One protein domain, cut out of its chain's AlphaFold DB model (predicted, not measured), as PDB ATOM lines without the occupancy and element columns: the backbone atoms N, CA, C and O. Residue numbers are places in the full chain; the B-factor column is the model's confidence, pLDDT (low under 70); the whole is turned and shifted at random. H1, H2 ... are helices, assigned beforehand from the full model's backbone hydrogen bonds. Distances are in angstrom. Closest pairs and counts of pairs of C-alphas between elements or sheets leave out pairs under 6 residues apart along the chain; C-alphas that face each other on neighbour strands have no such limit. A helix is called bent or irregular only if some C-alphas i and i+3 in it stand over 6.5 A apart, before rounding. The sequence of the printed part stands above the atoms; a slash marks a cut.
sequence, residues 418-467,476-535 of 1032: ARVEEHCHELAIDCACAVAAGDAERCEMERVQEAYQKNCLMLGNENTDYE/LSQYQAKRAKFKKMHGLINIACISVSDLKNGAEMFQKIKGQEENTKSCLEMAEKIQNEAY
ATOM      1  N   ALA A 418      27.867 -34.296  18.442       86.50
ATOM      2  CA  ALA A 418      27.849 -34.048  19.884       86.50
ATOM      3  C   ALA A 418      28.831 -32.931  20.295       86.50
ATOM      4  O   ALA A 418      28.481 -32.057  21.083       86.50
ATOM      5  N   ARG A 419      30.037 -32.916  19.711       85.38
ATOM      6  CA  ARG A 419      31.044 -31.869  19.950       85.38
ATOM      7  C   ARG A 419      30.620 -30.510  19.388       85.38
ATOM      8  O   ARG A 419      30.764 -29.495  20.059       85.38
ATOM      9  N   VAL A 420      30.071 -30.480  18.173       83.00
ATOM     10  CA  VAL A 420      29.547 -29.252  17.551       83.00
ATOM     11  C   VAL A 420      28.410 -28.670  18.387       83.00
ATOM     12  O   VAL A 420      28.367 -27.459  18.593       83.00
ATOM     13  N   GLU A 421      27.512 -29.511  18.904       84.94
ATOM     14  CA  GLU A 421      26.439 -29.092  19.810       84.94
ATOM     15  C   GLU A 421      26.993 -28.475  21.103       84.94
ATOM     16  O   GLU A 421      26.506 -27.428  21.531       84.94
ATOM     17  N   GLU A 422      28.045 -29.059  21.684       84.69
ATOM     18  CA  GLU A 422      28.745 -28.505  22.850       84.69
ATOM     19  C   GLU A 422      29.408 -27.153  22.536       84.69
ATOM     20  O   GLU A 422      29.235 -26.188  23.280       84.69
ATOM     21  N   HIS A 423      30.091 -27.027  21.396       81.12
ATOM     22  CA  HIS A 423      30.692 -25.758  20.976       81.12
ATOM     23  C   HIS A 423      29.643 -24.671  20.708       81.12
ATOM     24  O   HIS A 423      29.830 -23.524  21.110       81.12
ATOM     25  N   CYS A 424      28.526 -25.014  20.056       82.00
ATOM     26  CA  CYS A 424      27.415 -24.084  19.844       82.00
ATOM     27  C   CYS A 424      26.807 -23.638  21.180       82.00
ATOM     28  O   CYS A 424      26.427 -22.476  21.330       82.00
ATOM     29  N   HIS A 425      26.731 -24.545  22.158       85.25
ATOM     30  CA  HIS A 425      26.258 -24.235  23.500       85.25
ATOM     31  C   HIS A 425      27.171 -23.229  24.215       85.25
ATOM     32  O   HIS A 425      26.681 -22.224  24.730       85.25
ATOM     33  N   GLU A 426      28.489 -23.448  24.200       83.25
ATOM     34  CA  GLU A 426      29.452 -22.520  24.809       83.25
ATOM     35  C   GLU A 426      29.487 -21.164  24.087       83.25
ATOM     36  O   GLU A 426      29.443 -20.123  24.744       83.25
ATOM     37  N   LEU A 427      29.442 -21.145  22.748       82.31
ATOM     38  CA  LEU A 427      29.364 -19.899  21.977       82.31
ATOM     39  C   LEU A 427      28.105 -19.092  22.323       82.31
ATOM     40  O   LEU A 427      28.160 -17.864  22.431       82.31
ATOM     41  N   ALA A 428      26.970 -19.767  22.523       85.56
ATOM     42  CA  ALA A 428      25.736 -19.100  22.909       85.56
ATOM     43  C   ALA A 428      25.870 -18.401  24.273       85.56
ATOM     44  O   ALA A 428      25.418 -17.262  24.431       85.56
ATOM     45  N   ILE A 429      26.533 -19.053  25.235       86.00
ATOM     46  CA  ILE A 429      26.823 -18.488  26.561       86.00
ATOM     47  C   ILE A 429      27.734 -17.265  26.430       86.00
ATOM     48  O   ILE A 429      27.452 -16.220  27.015       86.00
ATOM     49  N   ASP A 430      28.798 -17.375  25.641       83.94
ATOM     50  CA  ASP A 430      29.789 -16.316  25.462       83.94
ATOM     51  C   ASP A 430      29.208 -15.070  24.779       83.94
ATOM     52  O   ASP A 430      29.434 -13.941  25.224       83.94
ATOM     53  N   CYS A 431      28.388 -15.269  23.751       83.94
ATOM     54  CA  CYS A 431      27.624 -14.213  23.093       83.94
ATOM     55  C   CYS A 431      26.670 -13.501  24.065       83.94
ATOM     56  O   CYS A 431      26.622 -12.273  24.104       83.94
ATOM     57  N   ALA A 432      25.932 -14.261  24.881       88.06
ATOM     58  CA  ALA A 432      25.035 -13.694  25.884       88.06
ATOM     59  C   ALA A 432      25.808 -12.909  26.963       88.06
ATOM     60  O   ALA A 432      25.375 -11.826  27.363       88.06
ATOM     61  N   CYS A 433      26.988 -13.389  27.379       85.44
ATOM     62  CA  CYS A 433      27.898 -12.655  28.263       85.44
ATOM     63  C   CYS A 433      28.392 -11.344  27.633       85.44
ATOM     64  O   CYS A 433      28.451 -10.332  28.331       85.44
ATOM     65  N   ALA A 434      28.749 -11.344  26.345       83.69
ATOM     66  CA  ALA A 434      29.228 -10.153  25.641       83.69
ATOM     67  C   ALA A 434      28.150  -9.061  25.560       83.69
ATOM     68  O   ALA A 434      28.428  -7.903  25.871       83.69
ATOM     69  N   VAL A 435      26.913  -9.446  25.226       86.88
ATOM     70  CA  VAL A 435      25.760  -8.532  25.214       86.88
ATOM     71  C   VAL A 435      25.471  -8.021  26.624       86.88
ATOM     72  O   VAL A 435      25.383  -6.818  26.830       86.88
ATOM     73  N   ALA A 436      25.423  -8.899  27.631       85.88
ATOM     74  CA  ALA A 436      25.174  -8.494  29.016       85.88
ATOM     75  C   ALA A 436      26.272  -7.579  29.600       85.88
ATOM     76  O   ALA A 436      26.000  -6.784  30.500       85.88
ATOM     77  N   ALA A 437      27.508  -7.677  29.099       82.56
ATOM     78  CA  ALA A 437      28.627  -6.818  29.485       82.56
ATOM     79  C   ALA A 437      28.667  -5.469  28.734       82.56
ATOM     80  O   ALA A 437      29.527  -4.644  29.051       82.56
ATOM     81  N   GLY A 438      27.760  -5.243  27.772       78.38
ATOM     82  CA  GLY A 438      27.717  -4.041  26.930       78.38
ATOM     83  C   GLY A 438      28.808  -3.991  25.855       78.38
ATOM     84  O   GLY A 438      29.127  -2.915  25.362       78.38
ATOM     85  N   ASP A 439      29.409  -5.136  25.520       78.31
ATOM     86  CA  ASP A 439      30.536  -5.229  24.582       78.31
ATOM     87  C   ASP A 439      30.109  -5.583  23.148       78.31
ATOM     88  O   ASP A 439      30.970  -5.656  22.271       78.31
ATOM     89  N   ALA A 440      28.826  -5.881  22.920       79.06
ATOM     90  CA  ALA A 440      28.280  -6.283  21.624       79.06
ATOM     91  C   ALA A 440      26.763  -6.058  21.545       79.06
ATOM     92  O   ALA A 440      26.066  -6.101  22.563       79.06
ATOM     93  N   GLU A 441      26.236  -5.901  20.329       81.75
ATOM     94  CA  GLU A 441      24.793  -5.832  20.102       81.75
ATOM     95  C   GLU A 441      24.157  -7.228  19.992       81.75
ATOM     96  O   GLU A 441      24.707  -8.157  19.401       81.75
ATOM     97  N   ARG A 442      22.930  -7.379  20.506       84.31
ATOM     98  CA  ARG A 442      22.187  -8.653  20.460       84.31
ATOM     99  C   ARG A 442      21.988  -9.188  19.044       84.31
ATOM    100  O   ARG A 442      22.184 -10.374  18.813       84.31
ATOM    101  N   CYS A 443      21.564  -8.329  18.116       80.25
ATOM    102  CA  CYS A 443      21.244  -8.750  16.751       80.25
ATOM    103  C   CYS A 443      22.487  -9.258  16.010       80.25
ATOM    104  O   CYS A 443      22.390 -10.173  15.198       80.25
ATOM    105  N   GLU A 444      23.650  -8.680  16.305       79.25
ATOM    106  CA  GLU A 444      24.936  -9.128  15.783       79.25
ATOM    107  C   GLU A 444      25.290 -10.514  16.335       79.25
ATOM    108  O   GLU A 444      25.525 -11.444  15.567       79.25
ATOM    109  N   MET A 445      25.220 -10.693  17.655       82.25
ATOM    110  CA  MET A 445      25.583 -11.956  18.300       82.25
ATOM    111  C   MET A 445      24.619 -13.110  17.975       82.25
ATOM    112  O   MET A 445      25.057 -14.249  17.830       82.25
ATOM    113  N   GLU A 446      23.319 -12.845  17.805       82.81
ATOM    114  CA  GLU A 446      22.360 -13.854  17.323       82.81
ATOM    115  C   GLU A 446      22.699 -14.300  15.882       82.81
ATOM    116  O   GLU A 446      22.662 -15.496  15.594       82.81
ATOM    117  N   ARG A 447      23.140 -13.387  14.998       79.56
ATOM    118  CA  ARG A 447      23.616 -13.760  13.651       79.56
ATOM    119  C   ARG A 447      24.906 -14.573  13.689       79.56
ATOM    120  O   ARG A 447      25.037 -15.504  12.902       79.56
ATOM    121  N   VAL A 448      25.841 -14.241  14.582       78.25
ATOM    122  CA  VAL A 448      27.095 -14.998  14.755       78.25
ATOM    123  C   VAL A 448      26.801 -16.442  15.168       78.25
ATOM    124  O   VAL A 448      27.357 -17.369  14.584       78.25
ATOM    125  N   GLN A 449      25.878 -16.649  16.113       79.50
ATOM    126  CA  GLN A 449      25.444 -17.989  16.525       79.50
ATOM    127  C   GLN A 449      24.812 -18.772  15.370       79.50
ATOM    128  O   GLN A 449      25.194 -19.916  15.123       79.50
ATOM    129  N   GLU A 450      23.868 -18.161  14.649       81.19
ATOM    130  CA  GLU A 450      23.195 -18.798  13.511       81.19
ATOM    131  C   GLU A 450      24.178 -19.136  12.381       81.19
ATOM    132  O   GLU A 450      24.095 -20.215  11.791       81.19
ATOM    133  N   ALA A 451      25.128 -18.243  12.096       75.56
ATOM    134  CA  ALA A 451      26.159 -18.451  11.088       75.56
ATOM    135  C   ALA A 451      27.103 -19.594  11.479       75.56
ATOM    136  O   ALA A 451      27.293 -20.511  10.684       75.56
ATOM    137  N   TYR A 452      27.625 -19.598  12.710       78.00
ATOM    138  CA  TYR A 452      28.496 -20.667  13.204       78.00
ATOM    139  C   TYR A 452      27.793 -22.025  13.178       78.00
ATOM    140  O   TYR A 452      28.311 -22.989  12.617       78.00
ATOM    141  N   GLN A 453      26.565 -22.090  13.699       79.44
ATOM    142  CA  GLN A 453      25.778 -23.318  13.697       79.44
ATOM    143  C   GLN A 453      25.533 -23.825  12.269       79.44
ATOM    144  O   GLN A 453      25.667 -25.019  12.000       79.44
ATOM    145  N   LYS A 454      25.208 -22.931  11.331       79.19
ATOM    146  CA  LYS A 454      25.014 -23.282   9.920       79.19
ATOM    147  C   LYS A 454      26.311 -23.758   9.261       79.19
ATOM    148  O   LYS A 454      26.279 -24.728   8.504       79.19
ATOM    149  N   ASN A 455      27.438 -23.117   9.549       75.25
ATOM    150  CA  ASN A 455      28.724 -23.456   8.947       75.25
ATOM    151  C   ASN A 455      29.209 -24.826   9.435       75.25
ATOM    152  O   ASN A 455      29.477 -25.709   8.614       75.25
ATOM    153  N   CYS A 456      29.165 -25.056  10.749       74.06
ATOM    154  CA  CYS A 456      29.578 -26.316  11.355       74.06
ATOM    155  C   CYS A 456      28.634 -27.484  11.043       74.06
ATOM    156  O   CYS A 456      29.108 -28.609  10.938       74.06
ATOM    157  N   LEU A 457      27.319 -27.267  10.902       74.62
ATOM    158  CA  LEU A 457      26.364 -28.364  10.665       74.62
ATOM    159  C   LEU A 457      26.057 -28.631   9.187       74.62
ATOM    160  O   LEU A 457      25.665 -29.748   8.865       74.62
ATOM    161  N   MET A 458      26.181 -27.637   8.299       67.75
ATOM    162  CA  MET A 458      25.678 -27.747   6.917       67.75
ATOM    163  C   MET A 458      26.730 -27.477   5.840       67.75
ATOM    164  O   MET A 458      26.696 -28.136   4.803       67.75
ATOM    165  N   LEU A 459      27.626 -26.503   6.037       64.50
ATOM    166  CA  LEU A 459      28.602 -26.100   5.008       64.50
ATOM    167  C   LEU A 459      29.958 -26.801   5.163       64.50
ATOM    168  O   LEU A 459      30.734 -26.854   4.211       64.50
ATOM    169  N   GLY A 460      30.210 -27.398   6.328       63.38
ATOM    170  CA  GLY A 460      31.363 -28.251   6.571       63.38
ATOM    171  C   GLY A 460      32.680 -27.483   6.591       63.38
ATOM    172  O   GLY A 460      33.642 -27.924   5.963       63.38
ATOM    173  N   ASN A 461      32.712 -26.341   7.277       63.81
ATOM    174  CA  ASN A 461      33.933 -25.623   7.631       63.81
ATOM    175  C   ASN A 461      33.796 -24.996   9.033       63.81
ATOM    176  O   ASN A 461      32.686 -24.795   9.525       63.81
ATOM    177  N   GLU A 462      34.931 -24.707   9.679       53.03
ATOM    178  CA  GLU A 462      34.984 -23.963  10.955       53.03
ATOM    179  C   GLU A 462      34.874 -22.447  10.747       53.03
ATOM    180  O   GLU A 462      34.857 -21.682  11.709       53.03
ATOM    181  N   ASN A 463      34.837 -22.003   9.490       51.41
ATOM    182  CA  ASN A 463      35.018 -20.607   9.164       51.41
ATOM    183  C   ASN A 463      33.752 -19.818   9.503       51.41
ATOM    184  O   ASN A 463      32.713 -20.000   8.876       51.41
ATOM    185  N   THR A 464      33.833 -18.923  10.478       48.44
ATOM    186  CA  THR A 464      32.823 -17.893  10.727       48.44
ATOM    187  C   THR A 464      33.224 -16.628   9.990       48.44
ATOM    188  O   THR A 464      33.543 -15.629  10.628       48.44
ATOM    189  N   ASP A 465      33.251 -16.662   8.658       38.72
ATOM    190  CA  ASP A 465      33.520 -15.453   7.878       38.72
ATOM    191  C   ASP A 465      32.368 -14.455   8.061       38.72
ATOM    192  O   ASP A 465      31.347 -14.473   7.365       38.72
ATOM    193  N   TYR A 466      32.565 -13.566   9.026       40.38
ATOM    194  CA  TYR A 466      32.278 -12.155   8.871       40.38
ATOM    195  C   TYR A 466      33.634 -11.448   9.005       40.38
ATOM    196  O   TYR A 466      34.119 -11.240  10.110       40.38
ATOM    197  N   GLU A 467      34.227 -11.139   7.850       34.69
ATOM    198  CA  GLU A 467      35.509 -10.449   7.626       34.69
ATOM    199  C   GLU A 467      36.788 -11.306   7.565       34.69
ATOM    200  O   GLU A 467      37.207 -11.999   8.488       34.69
ATOM    201  N   LEU A 476      39.004 -19.333  22.086       50.38
ATOM    202  CA  LEU A 476      38.218 -19.267  23.322       50.38
ATOM    203  C   LEU A 476      38.717 -18.138  24.257       50.38
ATOM    204  O   LEU A 476      37.958 -17.625  25.069       50.38
ATOM    205  N   SER A 477      39.970 -17.685  24.118       48.78
ATOM    206  CA  SER A 477      40.593 -16.617  24.910       48.78
ATOM    207  C   SER A 477      39.901 -15.247  24.811       48.78
ATOM    208  O   SER A 477      39.787 -14.569  25.837       48.78
ATOM    209  N   GLN A 478      39.404 -14.828  23.636       55.94
ATOM    210  CA  GLN A 478      38.750 -13.515  23.496       55.94
ATOM    211  C   GLN A 478      37.381 -13.479  24.194       55.94
ATOM    212  O   GLN A 478      37.031 -12.495  24.855       55.94
ATOM    213  N   TYR A 479      36.630 -14.577  24.119       62.44
ATOM    214  CA  TYR A 479      35.321 -14.700  24.757       62.44
ATOM    215  C   TYR A 479      35.414 -15.085  26.240       62.44
ATOM    216  O   TYR A 479      34.659 -14.553  27.056       62.44
ATOM    217  N   GLN A 480      36.423 -15.864  26.648       64.69
ATOM    218  CA  GLN A 480      36.746 -16.112  28.059       64.69
ATOM    219  C   GLN A 480      37.019 -14.818  28.830       64.69
ATOM    220  O   GLN A 480      36.589 -14.688  29.979       64.69
ATOM    221  N   ALA A 481      37.698 -13.843  28.216       67.88
ATOM    222  CA  ALA A 481      37.922 -12.534  28.826       67.88
ATOM    223  C   ALA A 481      36.596 -11.790  29.080       67.88
ATOM    224  O   ALA A 481      36.402 -11.225  30.161       67.88
ATOM    225  N   LYS A 482      35.650 -11.859  28.133       72.06
ATOM    226  CA  LYS A 482      34.296 -11.287  28.258       72.06
ATOM    227  C   LYS A 482      33.457 -12.033  29.305       72.06
ATOM    228  O   LYS A 482      32.838 -11.400  30.159       72.06
ATOM    229  N   ARG A 483      33.525 -13.367  29.348       76.06
ATOM    230  CA  ARG A 483      32.878 -14.208  30.374       76.06
ATOM    231  C   ARG A 483      33.422 -13.919  31.775       76.06
ATOM    232  O   ARG A 483      32.660 -13.790  32.734       76.06
ATOM    233  N   ALA A 484      34.736 -13.732  31.905       74.06
ATOM    234  CA  ALA A 484      35.376 -13.325  33.154       74.06
ATOM    235  C   ALA A 484      34.979 -11.899  33.574       74.06
ATOM    236  O   ALA A 484      34.794 -11.645  34.766       74.06
ATOM    237  N   LYS A 485      34.819 -10.977  32.617       77.12
ATOM    238  CA  LYS A 485      34.321  -9.614  32.855       77.12
ATOM    239  C   LYS A 485      32.878  -9.629  33.369       77.12
ATOM    240  O   LYS A 485      32.629  -9.046  34.423       77.12
ATOM    241  N   PHE A 486      31.975 -10.369  32.722       80.25
ATOM    242  CA  PHE A 486      30.597 -10.561  33.188       80.25
ATOM    243  C   PHE A 486      30.549 -11.162  34.605       80.25
ATOM    244  O   PHE A 486      29.886 -10.633  35.496       80.25
ATOM    245  N   LYS A 487      31.352 -12.200  34.876       79.94
ATOM    246  CA  LYS A 487      31.436 -12.815  36.212       79.94
ATOM    247  C   LYS A 487      31.947 -11.847  37.291       79.94
ATOM    248  O   LYS A 487      31.500 -11.914  38.433       79.94
ATOM    249  N   LYS A 488      32.864 -10.932  36.947       75.81
ATOM    250  CA  LYS A 488      33.348  -9.871  37.853       75.81
ATOM    251  C   LYS A 488      32.295  -8.786  38.106       75.81
ATOM    252  O   LYS A 488      32.258  -8.250  39.212       75.81
ATOM    253  N   MET A 489      31.432  -8.482  37.132       72.12
ATOM    254  CA  MET A 489      30.340  -7.510  37.304       72.12
ATOM    255  C   MET A 489      29.360  -7.926  38.398       72.12
ATOM    256  O   MET A 489      28.938  -7.077  39.177       72.12
ATOM    257  N   HIS A 490      29.088  -9.228  38.526       62.34
ATOM    258  CA  HIS A 490      28.207  -9.772  39.562       62.34
ATOM    259  C   HIS A 490      28.656  -9.437  41.003       62.34
ATOM    260  O   HIS A 490      27.858  -9.508  41.932       62.34
ATOM    261  N   GLY A 491      29.926  -9.044  41.199       58.31
ATOM    262  CA  GLY A 491      30.499  -8.675  42.498       58.31
ATOM    263  C   GLY A 491      30.843  -7.191  42.689       58.31
ATOM    264  O   GLY A 491      31.309  -6.830  43.769       58.31
ATOM    265  N   LEU A 492      30.656  -6.322  41.687       56.56
ATOM    266  CA  LEU A 492      31.094  -4.919  41.745       56.56
ATOM    267  C   LEU A 492      29.927  -3.934  41.910       56.56
ATOM    268  O   LEU A 492      28.866  -4.054  41.306       56.56
ATOM    269  N   ILE A 493      30.146  -2.918  42.750       47.38
ATOM    270  CA  ILE A 493      29.130  -1.931  43.150       47.38
ATOM    271  C   ILE A 493      28.947  -0.812  42.106       47.38
ATOM    272  O   ILE A 493      27.923  -0.144  42.130       47.38
ATOM    273  N   ASN A 494      29.876  -0.628  41.161       53.00
ATOM    274  CA  ASN A 494      29.865   0.512  40.236       53.00
ATOM    275  C   ASN A 494      29.554   0.078  38.787       53.00
ATOM    276  O   ASN A 494      30.461  -0.148  37.991       53.00
ATOM    277  N   ILE A 495      28.261  -0.057  38.462       56.91
ATOM    278  CA  ILE A 495      27.727  -0.558  37.171       56.91
ATOM    279  C   ILE A 495      27.448   0.608  36.185       56.91
ATOM    280  O   ILE A 495      26.641   0.510  35.269       56.91
ATOM    281  N   ALA A 496      28.102   1.761  36.363       52.81
ATOM    282  CA  ALA A 496      27.730   3.016  35.697       52.81
ATOM    283  C   ALA A 496      27.926   3.052  34.162       52.81
ATOM    284  O   ALA A 496      27.442   3.982  33.522       52.81
ATOM    285  N   CYS A 497      28.608   2.067  33.569       57.44
ATOM    286  CA  CYS A 497      28.951   2.053  32.141       57.44
ATOM    287  C   CYS A 497      28.090   1.105  31.285       57.44
ATOM    288  O   CYS A 497      28.379   0.964  30.103       57.44
ATOM    289  N   ILE A 498      27.075   0.439  31.850       70.94
ATOM    290  CA  ILE A 498      26.300  -0.602  31.147       70.94
ATOM    291  C   ILE A 498      24.824  -0.221  31.111       70.94
ATOM    292  O   ILE A 498      24.266   0.246  32.108       70.94
ATOM    293  N   SER A 499      24.176  -0.395  29.958       79.00
ATOM    294  CA  SER A 499      22.772  -0.032  29.812       79.00
ATOM    295  C   SER A 499      21.843  -1.125  30.357       79.00
ATOM    296  O   SER A 499      22.098  -2.325  30.256       79.00
ATOM    297  N   VAL A 500      20.698  -0.709  30.908       83.06
ATOM    298  CA  VAL A 500      19.613  -1.623  31.316       83.06
ATOM    299  C   VAL A 500      19.095  -2.438  30.125       83.06
ATOM    300  O   VAL A 500      18.627  -3.560  30.306       83.06
ATOM    301  N   SER A 501      19.176  -1.881  28.912       83.75
ATOM    302  CA  SER A 501      18.775  -2.567  27.683       83.75
ATOM    303  C   SER A 501      19.692  -3.749  27.383       83.75
ATOM    304  O   SER A 501      19.199  -4.824  27.061       83.75
ATOM    305  N   ASP A 502      21.003  -3.586  27.556       86.25
ATOM    306  CA  ASP A 502      21.997  -4.630  27.276       86.25
ATOM    307  C   ASP A 502      21.888  -5.793  28.266       86.25
ATOM    308  O   ASP A 502      21.886  -6.955  27.865       86.25
ATOM    309  N   LEU A 503      21.659  -5.497  29.551       87.19
ATOM    310  CA  LEU A 503      21.394  -6.521  30.571       87.19
ATOM    311  C   LEU A 503      20.095  -7.293  30.305       87.19
ATOM    312  O   LEU A 503      20.059  -8.510  30.476       87.19
ATOM    313  N   LYS A 504      19.026  -6.617  29.862       89.00
ATOM    314  CA  LYS A 504      17.764  -7.282  29.488       89.00
ATOM    315  C   LYS A 504      17.918  -8.123  28.221       89.00
ATOM    316  O   LYS A 504      17.471  -9.264  28.200       89.00
ATOM    317  N   ASN A 505      18.608  -7.599  27.211       90.06
ATOM    318  CA  ASN A 505      18.936  -8.330  25.991       90.06
ATOM    319  C   ASN A 505      19.777  -9.580  26.293       90.06
ATOM    320  O   ASN A 505      19.465 -10.656  25.788       90.06
ATOM    321  N   GLY A 506      20.785  -9.464  27.162       88.88
ATOM    322  CA  GLY A 506      21.582 -10.594  27.639       88.88
ATOM    323  C   GLY A 506      20.754 -11.618  28.422       88.88
ATOM    324  O   GLY A 506      20.877 -12.815  28.175       88.88
ATOM    325  N   ALA A 507      19.849 -11.171  29.303       89.69
ATOM    326  CA  ALA A 507      18.933 -12.054  30.033       89.69
ATOM    327  C   ALA A 507      18.019 -12.852  29.088       89.69
ATOM    328  O   ALA A 507      17.855 -14.058  29.259       89.69
ATOM    329  N   GLU A 508      17.461 -12.205  28.064       92.06
ATOM    330  CA  GLU A 508      16.640 -12.877  27.054       92.06
ATOM    331  C   GLU A 508      17.437 -13.904  26.237       92.06
ATOM    332  O   GLU A 508      16.891 -14.940  25.857       92.06
ATOM    333  N   MET A 509      18.722 -13.648  25.975       90.88
ATOM    334  CA  MET A 509      19.602 -14.626  25.331       90.88
ATOM    335  C   MET A 509      19.901 -15.809  26.259       90.88
ATOM    336  O   MET A 509      19.731 -16.951  25.838       90.88
ATOM    337  N   PHE A 510      20.255 -15.573  27.528       91.69
ATOM    338  CA  PHE A 510      20.483 -16.648  28.503       91.69
ATOM    339  C   PHE A 510      19.246 -17.516  28.734       91.69
ATOM    340  O   PHE A 510      19.378 -18.729  28.873       91.69
ATOM    341  N   GLN A 511      18.047 -16.933  28.708       92.31
ATOM    342  CA  GLN A 511      16.799 -17.676  28.881       92.31
ATOM    343  C   GLN A 511      16.576 -18.730  27.782       92.31
ATOM    344  O   GLN A 511      15.952 -19.762  28.032       92.31
ATOM    345  N   LYS A 512      17.091 -18.491  26.570       89.38
ATOM    346  CA  LYS A 512      17.026 -19.447  25.452       89.38
ATOM    347  C   LYS A 512      18.032 -20.600  25.607       89.38
ATOM    348  O   LYS A 512      17.899 -21.610  24.920       89.38
ATOM    349  N   ILE A 513      19.020 -20.472  26.498       89.44
ATOM    350  CA  ILE A 513      20.102 -21.442  26.694       89.44
ATOM    351  C   ILE A 513      19.776 -22.344  27.888       89.44
ATOM    352  O   ILE A 513      19.621 -21.902  29.028       89.44
ATOM    353  N   LYS A 514      19.707 -23.653  27.639       87.38
ATOM    354  CA  LYS A 514      19.415 -24.653  28.673       87.38
ATOM    355  C   LYS A 514      20.460 -24.599  29.802       87.38
ATOM    356  O   LYS A 514      21.650 -24.700  29.535       87.38
ATOM    357  N   GLY A 515      20.021 -24.484  31.058       86.81
ATOM    358  CA  GLY A 515      20.907 -24.481  32.234       86.81
ATOM    359  C   GLY A 515      21.481 -23.115  32.641       86.81
ATOM    360  O   GLY A 515      22.271 -23.064  33.578       86.81
ATOM    361  N   GLN A 516      21.078 -22.011  31.996       90.38
ATOM    362  CA  GLN A 516      21.568 -20.646  32.284       90.38
ATOM    363  C   GLN A 516      20.554 -19.767  33.052       90.38
ATOM    364  O   GLN A 516      20.539 -18.536  32.946       90.38
ATOM    365  N   GLU A 517      19.696 -20.389  33.862       89.94
ATOM    366  CA  GLU A 517      18.642 -19.718  34.644       89.94
ATOM    367  C   GLU A 517      19.217 -18.744  35.689       89.94
ATOM    368  O   GLU A 517      18.687 -17.650  35.892       89.94
ATOM    369  N   GLU A 518      20.344 -19.105  36.307       87.69
ATOM    370  CA  GLU A 518      21.038 -18.270  37.293       87.69
ATOM    371  C   GLU A 518      21.619 -16.996  36.654       87.69
ATOM    372  O   GLU A 518      21.441 -15.903  37.189       87.69
ATOM    373  N   ASN A 519      22.217 -17.110  35.464       86.00
ATOM    374  CA  ASN A 519      22.745 -15.965  34.713       86.00
ATOM    375  C   ASN A 519      21.628 -15.039  34.206       86.00
ATOM    376  O   ASN A 519      21.781 -13.816  34.227       86.00
ATOM    377  N   THR A 520      20.476 -15.604  33.828       89.25
ATOM    378  CA  THR A 520      19.269 -14.832  33.481       89.25
ATOM    379  C   THR A 520      18.806 -13.994  34.672       89.25
ATOM    380  O   THR A 520      18.613 -12.782  34.556       89.25
ATOM    381  N   LYS A 521      18.675 -14.629  35.844       88.31
ATOM    382  CA  LYS A 521      18.276 -13.962  37.086       88.31
ATOM    383  C   LYS A 521      19.274 -12.869  37.485       88.31
ATOM    384  O   LYS A 521      18.865 -11.750  37.772       88.31
ATOM    385  N   SER A 522      20.565 -13.173  37.409       86.50
ATOM    386  CA  SER A 522      21.665 -12.251  37.696       86.50
ATOM    387  C   SER A 522      21.616 -10.972  36.843       86.50
ATOM    388  O   SER A 522      21.717  -9.861  37.368       86.50
ATOM    389  N   CYS A 523      21.383 -11.099  35.529       87.50
ATOM    390  CA  CYS A 523      21.237  -9.950  34.631       87.50
ATOM    391  C   CYS A 523      20.038  -9.065  35.003       87.50
ATOM    392  O   CYS A 523      20.146  -7.837  34.996       87.50
ATOM    393  N   LEU A 524      18.902  -9.679  35.353       88.75
ATOM    394  CA  LEU A 524      17.689  -8.961  35.753       88.75
ATOM    395  C   LEU A 524      17.857  -8.245  37.100       88.75
ATOM    396  O   LEU A 524      17.436  -7.098  37.223       88.75
ATOM    397  N   GLU A 525      18.521  -8.871  38.073       87.38
ATOM    398  CA  GLU A 525      18.836  -8.254  39.369       87.38
ATOM    399  C   GLU A 525      19.790  -7.058  39.211       87.38
ATOM    400  O   GLU A 525      19.569  -5.999  39.805       87.38
ATOM    401  N   MET A 526      20.816  -7.175  38.357       85.44
ATOM    402  CA  MET A 526      21.703  -6.051  38.025       85.44
ATOM    403  C   MET A 526      20.947  -4.915  37.321       85.44
ATOM    404  O   MET A 526      21.132  -3.748  37.672       85.44
ATOM    405  N   ALA A 527      20.061  -5.235  36.372       86.19
ATOM    406  CA  ALA A 527      19.231  -4.247  35.687       86.19
ATOM    407  C   ALA A 527      18.300  -3.518  36.668       86.19
ATOM    408  O   ALA A 527      18.218  -2.288  36.647       86.19
ATOM    409  N   GLU A 528      17.648  -4.254  37.569       85.88
ATOM    410  CA  GLU A 528      16.783  -3.691  38.604       85.88
ATOM    411  C   GLU A 528      17.564  -2.782  39.564       85.88
ATOM    412  O   GLU A 528      17.067  -1.722  39.948       85.88
ATOM    413  N   LYS A 529      18.802  -3.136  39.920       84.62
ATOM    414  CA  LYS A 529      19.668  -2.290  40.751       84.62
ATOM    415  C   LYS A 529      19.992  -0.953  40.074       84.62
ATOM    416  O   LYS A 529      19.831   0.089  40.704       84.62
ATOM    417  N   ILE A 530      20.373  -0.962  38.791       82.69
ATOM    418  CA  ILE A 530      20.640   0.270  38.019       82.69
ATOM    419  C   ILE A 530      19.381   1.145  37.944       82.69
ATOM    420  O   ILE A 530      19.449   2.359  38.140       82.69
ATOM    421  N   GLN A 531      18.219   0.535  37.683       85.62
ATOM    422  CA  GLN A 531      16.945   1.256  37.625       85.62
ATOM    423  C   GLN A 531      16.560   1.859  38.985       85.62
ATOM    424  O   GLN A 531      16.119   3.006  39.026       85.62
ATOM    425  N   ASN A 532      16.775   1.136  40.090       85.00
ATOM    426  CA  ASN A 532      16.570   1.648  41.449       85.00
ATOM    427  C   ASN A 532      17.466   2.860  41.744       85.00
ATOM    428  O   ASN A 532      16.966   3.890  42.179       85.00
ATOM    429  N   GLU A 533      18.767   2.784  41.450       83.12
ATOM    430  CA  GLU A 533      19.697   3.894  41.697       83.12
ATOM    431  C   GLU A 533      19.358   5.146  40.869       83.12
ATOM    432  O   GLU A 533      19.450   6.272  41.365       83.12
ATOM    433  N   ALA A 534      18.965   4.973  39.601       81.94
ATOM    434  CA  ALA A 534      18.516   6.078  38.753       81.94
ATOM    435  C   ALA A 534      17.202   6.692  39.266       81.94
ATOM    436  O   ALA A 534      17.054   7.915  39.263       81.94
ATOM    437  N   TYR A 535      16.279   5.854  39.744       85.31
ATOM    438  CA  TYR A 535      15.018   6.283  40.339       85.31
ATOM    439  C   TYR A 535      15.243   7.081  41.629       85.31
ATOM    440  O   TYR A 535      14.692   8.169  41.778       85.31
TER     441      TYR A 535
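What this domain is: This is residues 418 to 467 and 476 to 535 of the 1032 residues of a protein of Clostridiales bacterium (UniProt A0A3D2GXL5). Two helical hairpins, H1 with H2 and H4 with H5, run nearly along one long axis and are shifted along it, with the last part of H1 beside H4 where they overlap. H3 crosses that part of H1 on one side, at a steep slant. The printed part has 110 residues with five named helices, H1 to H5 in chain order, and no named strand; the class is all helix. The whole is compact, with a radius of gyration of the C-alphas of 14.7 A, yet elongated in outline, spanning 50 by 29 by 22 A.

How they stand to each other: H1, residues 418 to 436, and H4, residues 500 to 511, are the hubs, touching three helices each. H1 and H2, residues 442 to 459, form a hairpin; they touch at a shallow tilt of 12 degrees, opposite ways, with the closest C-alphas, those of Cys 431 and Met 445, 5.7 A apart. With its residues 430 to 436 alone, H1 touches H3, residues 476 to 489, at a steep tilt of 46 degrees, the same way; the closest C-alphas, of Cys 433 and Arg 483, are 5.6 A apart. With its residues 428 to 436 alone, H1 touches H4 at a shallow tilt of 17 degrees, opposite ways, the closest C-alphas being those of Ala 436 and Gly 506, 4.4 A apart. H2, with residue 442 alone, and H4, with residues 502 to 506 alone, only just touch, with 3 pairs of C-alphas within 8 A; the closest are those of Arg 442 and Asn 505, 6.4 A apart. H4 and H5, residues 517 to 535, form the other hairpin, touching at a shallow tilt of 15 degrees, opposite ways, with the closest C-alphas, of Ala 507 and Thr 520, 4.4 A apart. H1, H4 and H5 are an up and down bundle, each running against the one before it in the chain. H3 and H5 are near each other, while H2 is apart from H3 and H5. In H1, H2, H4 and H5 every O i to N i+4 pair is within hydrogen-bond range; in H3, 9 of 10 are.

Where its parts are: H1 begins at C-alpha 418, at (27.849, -34.048, 19.884), and is 27.3 A long. H2 is 24.2 A long and neither bent nor irregular, but only just: C-alphas 456 and 459 are 6.4 A apart. H3, 19.9 A, begins at C-alpha 476, at (38.218, -19.267, 23.322). H4 is 16.5 A long, and H5, 26.9 A, ends at C-alpha 535, at (15.018, 6.283, 40.339).

The domain as a whole: The two C-alphas farthest apart, of Gly 460 and Tyr 535, are 51.0 A from each other. Residues 468 to 475 are not printed, and C-alphas 467 and 476 are 18.2 A apart across this cut, which lies in the link from H2 to H3. The links H1 to H2 and H4 to H5 are tight, and the link H3 to H4 is short. The mean pLDDT of the printed part is 77.2, and residues 458 to 467, 476 to 481 and 490 to 497 are under 70.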